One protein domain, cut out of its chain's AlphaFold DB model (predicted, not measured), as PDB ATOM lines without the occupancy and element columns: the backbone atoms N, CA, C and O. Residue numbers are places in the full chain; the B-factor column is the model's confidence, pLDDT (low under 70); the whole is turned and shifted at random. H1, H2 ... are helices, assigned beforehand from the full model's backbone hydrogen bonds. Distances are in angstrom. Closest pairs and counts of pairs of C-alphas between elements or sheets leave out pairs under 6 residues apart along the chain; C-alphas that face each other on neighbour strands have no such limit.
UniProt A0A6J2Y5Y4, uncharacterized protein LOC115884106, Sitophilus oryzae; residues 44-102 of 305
ATOM      1  N   GLU A  44      11.965  99.026 126.359       87.06
ATOM      2  CA  GLU A  44      13.416  99.140 126.525       87.06
ATOM      3  C   GLU A  44      14.181  98.252 125.533       87.06
ATOM      4  O   GLU A  44      15.097  98.716 124.858       87.06
ATOM      5  N   MET A  45      13.726  97.009 125.341       87.25
ATOM      6  CA  MET A  45      14.284  96.124 124.316       87.25
ATOM      7  C   MET A  45      14.113  96.719 122.919       87.25
ATOM      8  O   MET A  45      15.030  96.641 122.107       87.25
ATOM      9  N   ASN A  46      12.968  97.348 122.637       89.88
ATOM     10  CA  ASN A  46      12.743  98.030 121.366       89.88
ATOM     11  C   ASN A  46      13.702  99.215 121.183       89.88
ATOM     12  O   ASN A  46      14.231  99.378 120.088       89.88
ATOM     13  N   LYS A  47      13.975 100.006 122.233       85.81
ATOM     14  CA  LYS A  47      14.975 101.088 122.177       85.81
ATOM     15  C   LYS A  47      16.363 100.536 121.851       85.81
ATOM     16  O   LYS A  47      17.041 101.074 120.985       85.81
ATOM     17  N   ASN A  48      16.751  99.422 122.470       84.25
ATOM     18  CA  ASN A  48      18.031  98.769 122.191       84.25
ATOM     19  C   ASN A  48      18.101  98.153 120.788       84.25
ATOM     20  O   ASN A  48      19.141  98.242 120.144       84.25
ATOM     21  N   ILE A  49      16.999  97.616 120.257       86.19
ATOM     22  CA  ILE A  49      16.921  97.241 118.836       86.19
ATOM     23  C   ILE A  49      17.071  98.480 117.943       86.19
ATOM     24  O   ILE A  49      17.745  98.411 116.920       86.19
ATOM     25  N   MET A  50      16.496  99.624 118.326       85.12
ATOM     26  CA  MET A  50      16.640 100.882 117.585       85.12
ATOM     27  C   MET A  50      18.039 101.504 117.675       85.12
ATOM     28  O   MET A  50      18.411 102.248 116.774       85.12
ATOM     29  N   ARG A  51      18.885 101.102 118.638       77.94
ATOM     30  CA  ARG A  51      20.332 101.398 118.611       77.94
ATOM     31  C   ARG A  51      21.061 100.729 117.429       77.94
ATOM     32  O   ARG A  51      22.269 100.903 117.295       77.94
ATOM     33  N   TYR A  52      20.361 100.036 116.517       77.88
ATOM     34  CA  TYR A  52      20.919  99.589 115.232       77.88
ATOM     35  C   TYR A  52      21.567 100.720 114.424       77.88
ATOM     36  O   TYR A  52      22.458 100.445 113.617       77.88
ATOM     37  N   PHE A  53      21.163 101.979 114.624       74.44
ATOM     38  CA  PHE A  53      21.812 103.123 113.980       74.44
ATOM     39  C   PHE A  53      23.317 103.180 114.280       74.44
ATOM     40  O   PHE A  53      24.093 103.530 113.393       74.44
ATOM     41  N   ARG A  54      23.743 102.742 115.476       72.12
ATOM     42  CA  ARG A  54      25.162 102.645 115.863       72.12
ATOM     43  C   ARG A  54      25.925 101.624 115.030       72.12
ATOM     44  O   ARG A  54      27.089 101.814 114.717       72.12
ATOM     45  N   VAL A  55      25.259 100.526 114.698       66.44
ATOM     46  CA  VAL A  55      25.826  99.403 113.948       66.44
ATOM     47  C   VAL A  55      25.859  99.676 112.440       66.44
ATOM     48  O   VAL A  55      26.712  99.151 111.731       66.44
ATOM     49  N   THR A  56      24.920 100.487 111.957       67.56
ATOM     50  CA  THR A  56      24.737 100.801 110.531       67.56
ATOM     51  C   THR A  56      25.348 102.138 110.119       67.56
ATOM     52  O   THR A  56      25.155 102.558 108.981       67.56
ATOM     53  N   ASN A  57      26.063 102.827 111.019       70.12
ATOM     54  CA  ASN A  57      26.588 104.179 110.795       70.12
ATOM     55  C   ASN A  57      25.516 105.148 110.264       70.12
ATOM     56  O   ASN A  57      25.744 105.842 109.272       70.12
ATOM     57  N   LEU A  58      24.340 105.164 110.908       73.69
ATOM     58  CA  LEU A  58      23.145 105.886 110.442       73.69
ATOM     59  C   LEU A  58      22.699 105.428 109.039       73.69
ATOM     60  O   LEU A  58      22.501 106.238 108.142       73.69
ATOM     61  N   GLU A  59      22.564 104.112 108.849       73.31
ATOM     62  CA  GLU A  59      22.119 103.479 107.591       73.31
ATOM     63  C   GLU A  59      23.064 103.628 106.383       73.31
ATOM     64  O   GLU A  59      22.705 103.230 105.277       73.31
ATOM     65  N   ARG A  60      24.294 104.118 106.587       64.44
ATOM     66  CA  ARG A  60      25.329 104.201 105.541       64.44
ATOM     67  C   ARG A  60      25.970 102.848 105.220       64.44
ATOM     68  O   ARG A  60      26.351 102.619 104.077       64.44
ATOM     69  N   ASP A  61      26.068 101.954 106.205       67.06
ATOM     70  CA  ASP A  61      26.529 100.574 106.018       67.06
ATOM     71  C   ASP A  61      25.381  99.593 106.294       67.06
ATOM     72  O   ASP A  61      25.040  99.278 107.438       67.06
ATOM     73  N   THR A  62      24.753  99.122 105.217       70.00
ATOM     74  CA  THR A  62      23.682  98.119 105.271       70.00
ATOM     75  C   THR A  62      24.201  96.688 105.121       70.00
ATOM     76  O   THR A  62      23.401  95.749 105.146       70.00
ATOM     77  N   ALA A  63      25.508  96.476 104.942       71.50
ATOM     78  CA  ALA A  63      26.059  95.137 104.787       71.50
ATOM     79  C   ALA A  63      26.150  94.438 106.153       71.50
ATOM     80  O   ALA A  63      26.690  94.977 107.119       71.50
ATOM     81  N   LEU A  64      25.590  93.226 106.251       75.38
ATOM     82  CA  LEU A  64      25.649  92.368 107.450       75.38
ATOM     83  C   LEU A  64      25.156  93.034 108.753       75.38
ATOM     84  O   LEU A  64      25.464  92.579 109.855       75.38
ATOM     85  N   TYR A  65      24.339  94.089 108.656       81.81
ATOM     86  CA  TYR A  65      23.862  94.816 109.836       81.81
ATOM     87  C   TYR A  65      23.044  93.937 110.787       81.81
ATOM     88  O   TYR A  65      23.020  94.193 111.987       81.81
ATOM     89  N   ALA A  66      22.357  92.918 110.262       81.75
ATOM     90  CA  ALA A  66      21.544  92.005 111.058       81.75
ATOM     91  C   ALA A  66      22.395  91.189 112.043       81.75
ATOM     92  O   ALA A  66      21.928  90.891 113.143       81.75
ATOM     93  N   ASP A  67      23.636  90.883 111.664       82.50
ATOM     94  CA  ASP A  67      24.572  90.086 112.456       82.50
ATOM     95  C   ASP A  67      25.157  90.956 113.564       82.50
ATOM     96  O   ASP A  67      25.006  90.650 114.746       82.50
ATOM     97  N   LYS A  68      25.684  92.122 113.180       82.38
ATOM     98  CA  LYS A  68      26.196  93.139 114.105       82.38
ATOM     99  C   LYS A  68      25.114  93.620 115.097       82.38
ATOM    100  O   LYS A  68      25.393  93.875 116.266       82.38
ATOM    101  N   LEU A  69      23.853  93.724 114.659       85.31
ATOM    102  CA  LEU A  69      22.715  94.087 115.515       85.31
ATOM    103  C   LEU A  69      22.401  92.991 116.534       85.31
ATOM    104  O   LEU A  69      22.121  93.291 117.692       85.31
ATOM    105  N   GLN A  70      22.419  91.727 116.106       86.25
ATOM    106  CA  GLN A  70      22.205  90.604 117.012       86.25
ATOM    107  C   GLN A  70      23.317  90.548 118.062       86.25
ATOM    108  O   GLN A  70      23.013  90.394 119.239       86.25
ATOM    109  N   GLU A  71      24.573  90.717 117.656       85.69
ATOM    110  CA  GLU A  71      25.724  90.735 118.558       85.69
ATOM    111  C   GLU A  71      25.587  91.826 119.628       85.69
ATOM    112  O   GLU A  71      25.608  91.529 120.825       85.69
ATOM    113  N   ALA A  72      25.320  93.070 119.213       83.38
ATOM    114  CA  ALA A  72      25.096  94.184 120.134       83.38
ATOM    115  C   ALA A  72      23.896  93.943 121.069       83.38
ATOM    116  O   ALA A  72      23.926  94.308 122.244       83.38
ATOM    117  N   PHE A  73      22.836  93.301 120.569       86.19
ATOM    118  CA  PHE A  73      21.652  92.986 121.364       86.19
ATOM    119  C   PHE A  73      21.909  91.876 122.394       86.19
ATOM    120  O   PHE A  73      21.466  91.981 123.539       86.19
ATOM    121  N   VAL A  74      22.627  90.819 122.009       87.06
ATOM    122  CA  VAL A  74      22.977  89.699 122.897       87.06
ATOM    123  C   VAL A  74      23.970  90.139 123.971       87.06
ATOM    124  O   VAL A  74      23.866  89.665 125.100       87.06
ATOM    125  N   ALA A  75      24.861  91.088 123.669       85.75
ATOM    126  CA  ALA A  75      25.750  91.685 124.664       85.75
ATOM    127  C   ALA A  75      24.975  92.361 125.812       85.75
ATOM    128  O   ALA A  75      25.355  92.228 126.973       85.75
ATOM    129  N   ILE A  76      23.862  93.039 125.507       84.69
ATOM    130  CA  ILE A  76      23.019  93.719 126.509       84.69
ATOM    131  C   ILE A  76      22.059  92.739 127.194       84.69
ATOM    132  O   ILE A  76      21.821  92.830 128.399       84.69
ATOM    133  N   TYR A  77      21.518  91.771 126.449       84.88
ATOM    134  CA  TYR A  77      20.592  90.770 126.972       84.88
ATOM    135  C   TYR A  77      21.110  89.337 126.754       84.88
ATOM    136  O   TYR A  77      20.560  88.604 125.924       84.88
ATOM    137  N   PRO A  78      22.099  88.873 127.549       84.44
ATOM    138  CA  PRO A  78      22.680  87.536 127.387       84.44
ATOM    139  C   PRO A  78      21.662  86.401 127.553       84.44
ATOM    140  O   PRO A  78      21.742  85.368 126.889       84.44
ATOM    141  N   HIS A  79      20.637  86.616 128.385       82.81
ATOM    142  CA  HIS A  79      19.533  85.673 128.592       82.81
ATOM    143  C   HIS A  79      18.679  85.436 127.327       82.81
ATOM    144  O   HIS A  79      17.901  84.482 127.263       82.81
ATOM    145  N   LEU A  80      18.837  86.278 126.301       82.75
ATOM    146  CA  LEU A  80      18.162  86.189 125.009       82.75
ATOM    147  C   LEU A  80      19.097  85.765 123.865       82.75
ATOM    148  O   LEU A  80      18.753  85.961 122.700       82.75
ATOM    149  N   SER A  81      20.235  85.126 124.158       77.38
ATOM    150  CA  SER A  81      21.198  84.663 123.135       77.38
ATOM    151  C   SER A  81      20.599  83.731 122.072       77.38
ATOM    152  O   SER A  81      21.099  83.636 120.955       77.38
ATOM    153  N   HIS A  82      19.480  83.077 122.386       80.25
ATOM    154  CA  HIS A  82      18.749  82.194 121.481       80.25
ATOM    155  C   HIS A  82      17.951  82.931 120.386       80.25
ATOM    156  O   HIS A  82      17.343  82.278 119.532       80.25
ATOM    157  N   ILE A  83      17.888  84.269 120.405       81.31
ATOM    158  CA  ILE A  83      17.199  85.052 119.373       81.31
ATOM    159  C   ILE A  83      18.032  85.036 118.088       81.31
ATOM    160  O   ILE A  83      19.151  85.540 118.099       81.31
ATOM    161  N   PRO A  84      17.502  84.537 116.956       83.75
ATOM    162  CA  PRO A  84      18.234  84.546 115.694       83.75
ATOM    163  C   PRO A  84      18.295  85.956 115.084       83.75
ATOM    164  O   PRO A  84      17.352  86.736 115.232       83.75
ATOM    165  N   GLN A  85      19.336  86.240 114.295       85.81
ATOM    166  CA  GLN A  85      19.556  87.503 113.553       85.81
ATOM    167  C   GLN A  85      18.289  88.000 112.842       85.81
ATOM    168  O   GLN A  85      17.835  89.131 113.026       85.81
ATOM    169  N   LYS A  86      17.634  87.094 112.099       84.50
ATOM    170  CA  LYS A  86      16.381  87.368 111.377       84.50
ATOM    171  C   LYS A  86      15.291  87.924 112.291       84.50
ATOM    172  O   LYS A  86      14.492  88.748 111.860       84.50
ATOM    173  N   ARG A  87      15.229  87.478 113.547       85.44
ATOM    174  CA  ARG A  87      14.198  87.899 114.498       85.44
ATOM    175  C   ARG A  87      14.453  89.310 115.026       85.44
ATOM    176  O   ARG A  87      13.483  90.054 115.136       85.44
ATOM    177  N   ALA A  88      15.707  89.678 115.287       85.12
ATOM    178  CA  ALA A  88      16.083  91.046 115.653       85.12
ATOM    179  C   ALA A  88      15.801  92.028 114.500       85.12
ATOM    180  O   ALA A  88      15.119  93.034 114.696       85.12
ATOM    181  N   ALA A  89      16.194  91.675 113.272       85.75
ATOM    182  CA  ALA A  89      15.911  92.479 112.078       85.75
ATOM    183  C   ALA A  89      14.400  92.620 111.805       85.75
ATOM    184  O   ALA A  89      13.904  93.707 111.510       85.75
ATOM    185  N   MET A  90      13.625  91.541 111.963       87.06
ATOM    186  CA  MET A  90      12.164  91.624 111.877       87.06
ATOM    187  C   MET A  90      11.576  92.541 112.951       87.06
ATOM    188  O   MET A  90      10.627  93.265 112.661       87.06
ATOM    189  N   GLN A  91      12.112  92.514 114.173       89.19
ATOM    190  CA  GLN A  91      11.620  93.359 115.256       89.19
ATOM    191  C   GLN A  91      11.847  94.847 114.957       89.19
ATOM    192  O   GLN A  91      10.920  95.620 115.180       89.19
ATOM    193  N   LYS A  92      12.985  95.236 114.355       87.75
ATOM    194  CA  LYS A  92      13.191  96.602 113.823       87.75
ATOM    195  C   LYS A  92      12.026  97.017 112.919       87.75
ATOM    196  O   LYS A  92      11.385  98.038 113.150       87.75
ATOM    197  N   ASN A  93      11.709  96.197 111.916       86.06
ATOM    198  CA  ASN A  93      10.644  96.511 110.958       86.06
ATOM    199  C   ASN A  93       9.263  96.598 111.623       86.06
ATOM    200  O   ASN A  93       8.432  97.406 111.220       86.06
ATOM    201  N   VAL A  94       9.006  95.774 112.643       88.56
ATOM    202  CA  VAL A  94       7.764  95.830 113.426       88.56
ATOM    203  C   VAL A  94       7.680  97.121 114.240       88.56
ATOM    204  O   VAL A  94       6.602  97.708 114.303       88.56
ATOM    205  N   ILE A  95       8.789  97.572 114.834       87.06
ATOM    206  CA  ILE A  95       8.851  98.830 115.587       87.06
ATOM    207  C   ILE A  95       8.526 100.013 114.674       87.06
ATOM    208  O   ILE A  95       7.639 100.789 115.019       87.06
ATOM    209  N   LEU A  96       9.176 100.088 113.507       84.19
ATOM    210  CA  LEU A  96       8.970 101.157 112.523       84.19
ATOM    211  C   LEU A  96       7.557 101.145 111.933       84.19
ATOM    212  O   LEU A  96       6.915 102.177 111.827       84.19
ATOM    213  N   ARG A  97       7.034  99.970 111.566       86.25
ATOM    214  CA  ARG A  97       5.710  99.869 110.932       86.25
ATOM    215  C   ARG A  97       4.559 100.194 111.886       86.25
ATOM    216  O   ARG A  97       3.530 100.694 111.445       86.25
ATOM    217  N   ASN A  98       4.694  99.819 113.157       86.25
ATOM    218  CA  ASN A  98       3.616  99.930 114.140       86.25
ATOM    219  C   ASN A  98       3.826 101.087 115.129       86.25
ATOM    220  O   ASN A  98       3.095 101.148 116.116       86.25
ATOM    221  N   ASN A  99       4.823 101.950 114.907       84.44
ATOM    222  CA  ASN A  99       5.197 103.057 115.792       84.44
ATOM    223  C   ASN A  99       5.293 102.628 117.266       84.44
ATOM    224  O   ASN A  99       4.768 103.284 118.165       84.44
ATOM    225  N   LEU A 100       5.950 101.488 117.528       84.31
ATOM    226  CA  LEU A 100       6.115 100.972 118.899       84.31
ATOM    227  C   LEU A 100       7.049 101.841 119.754       84.31
ATOM    228  O   LEU A 100       7.150 101.632 120.963       84.31
ATOM    229  N   LEU A 101       7.737 102.790 119.121       86.19
ATOM    230  CA  LEU A 101       8.456 103.883 119.749       86.19
ATOM    231  C   LEU A 101       8.001 105.190 119.084       86.19
ATOM    232  O   LEU A 101       7.875 105.208 117.859       86.19
ATOM    233  N   PRO A 102       7.748 106.264 119.855       85.69
ATOM    234  CA  PRO A 102       7.469 107.578 119.286       85.69
ATOM    235  C   PRO A 102       8.635 108.067 118.422       85.69
ATOM    236  O   PRO A 102       9.787 107.874 118.807       85.69
TER     237      PRO A 102
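This is residues 44 to 102 of the 305 residues of the protein "uncharacterized protein LOC115884106" of Sitophilus oryzae (UniProt A0A6J2Y5Y4). H1 and H3 run opposite ways, H4 lies crosswise to both, and short H2 packs on residues 65 to 69 of H3. The printed part has 59 residues, with four named helices and no named strand: all helix. It is compact, radius of gyration of the C-alphas 10.7 A, spanning 26 by 24 by 17 A.

Find C-alpha 44 at (13.416, 99.140, 126.525); H1 runs to residue 50. Then come H2, residues 52 to 55, H3, 65 to 76, 16.7 A, and H4, 85 to 97, 18.7 A, ending at (5.710, 99.869, 110.932).

Start at H3, the hub: its Leu 69 touches H2 at Tyr 52, closest C-alphas 5.8 A. Residues 66 to 70 touch H4's 85 to 89, about perpendicular at 85 degrees; closest C-alphas Gln 70 and Gln 85, 5.3 A. Residues 69 to 73 only just touch H1, 3 pairs within 8 A, closest C-alphas Phe 73 and Ile 49, 6.8 A, a shallow tilt of 27 degrees. O i to N i+4 pairs are all within hydrogen-bond range in H1 and H4, 7 of 8 in H3; H2 is too short.

The farthest C-alphas, Arg 60 and His 79, are 30.1 A apart. The printed part has no cut. Residues 55, 56, 60 and 61 have pLDDT under 70.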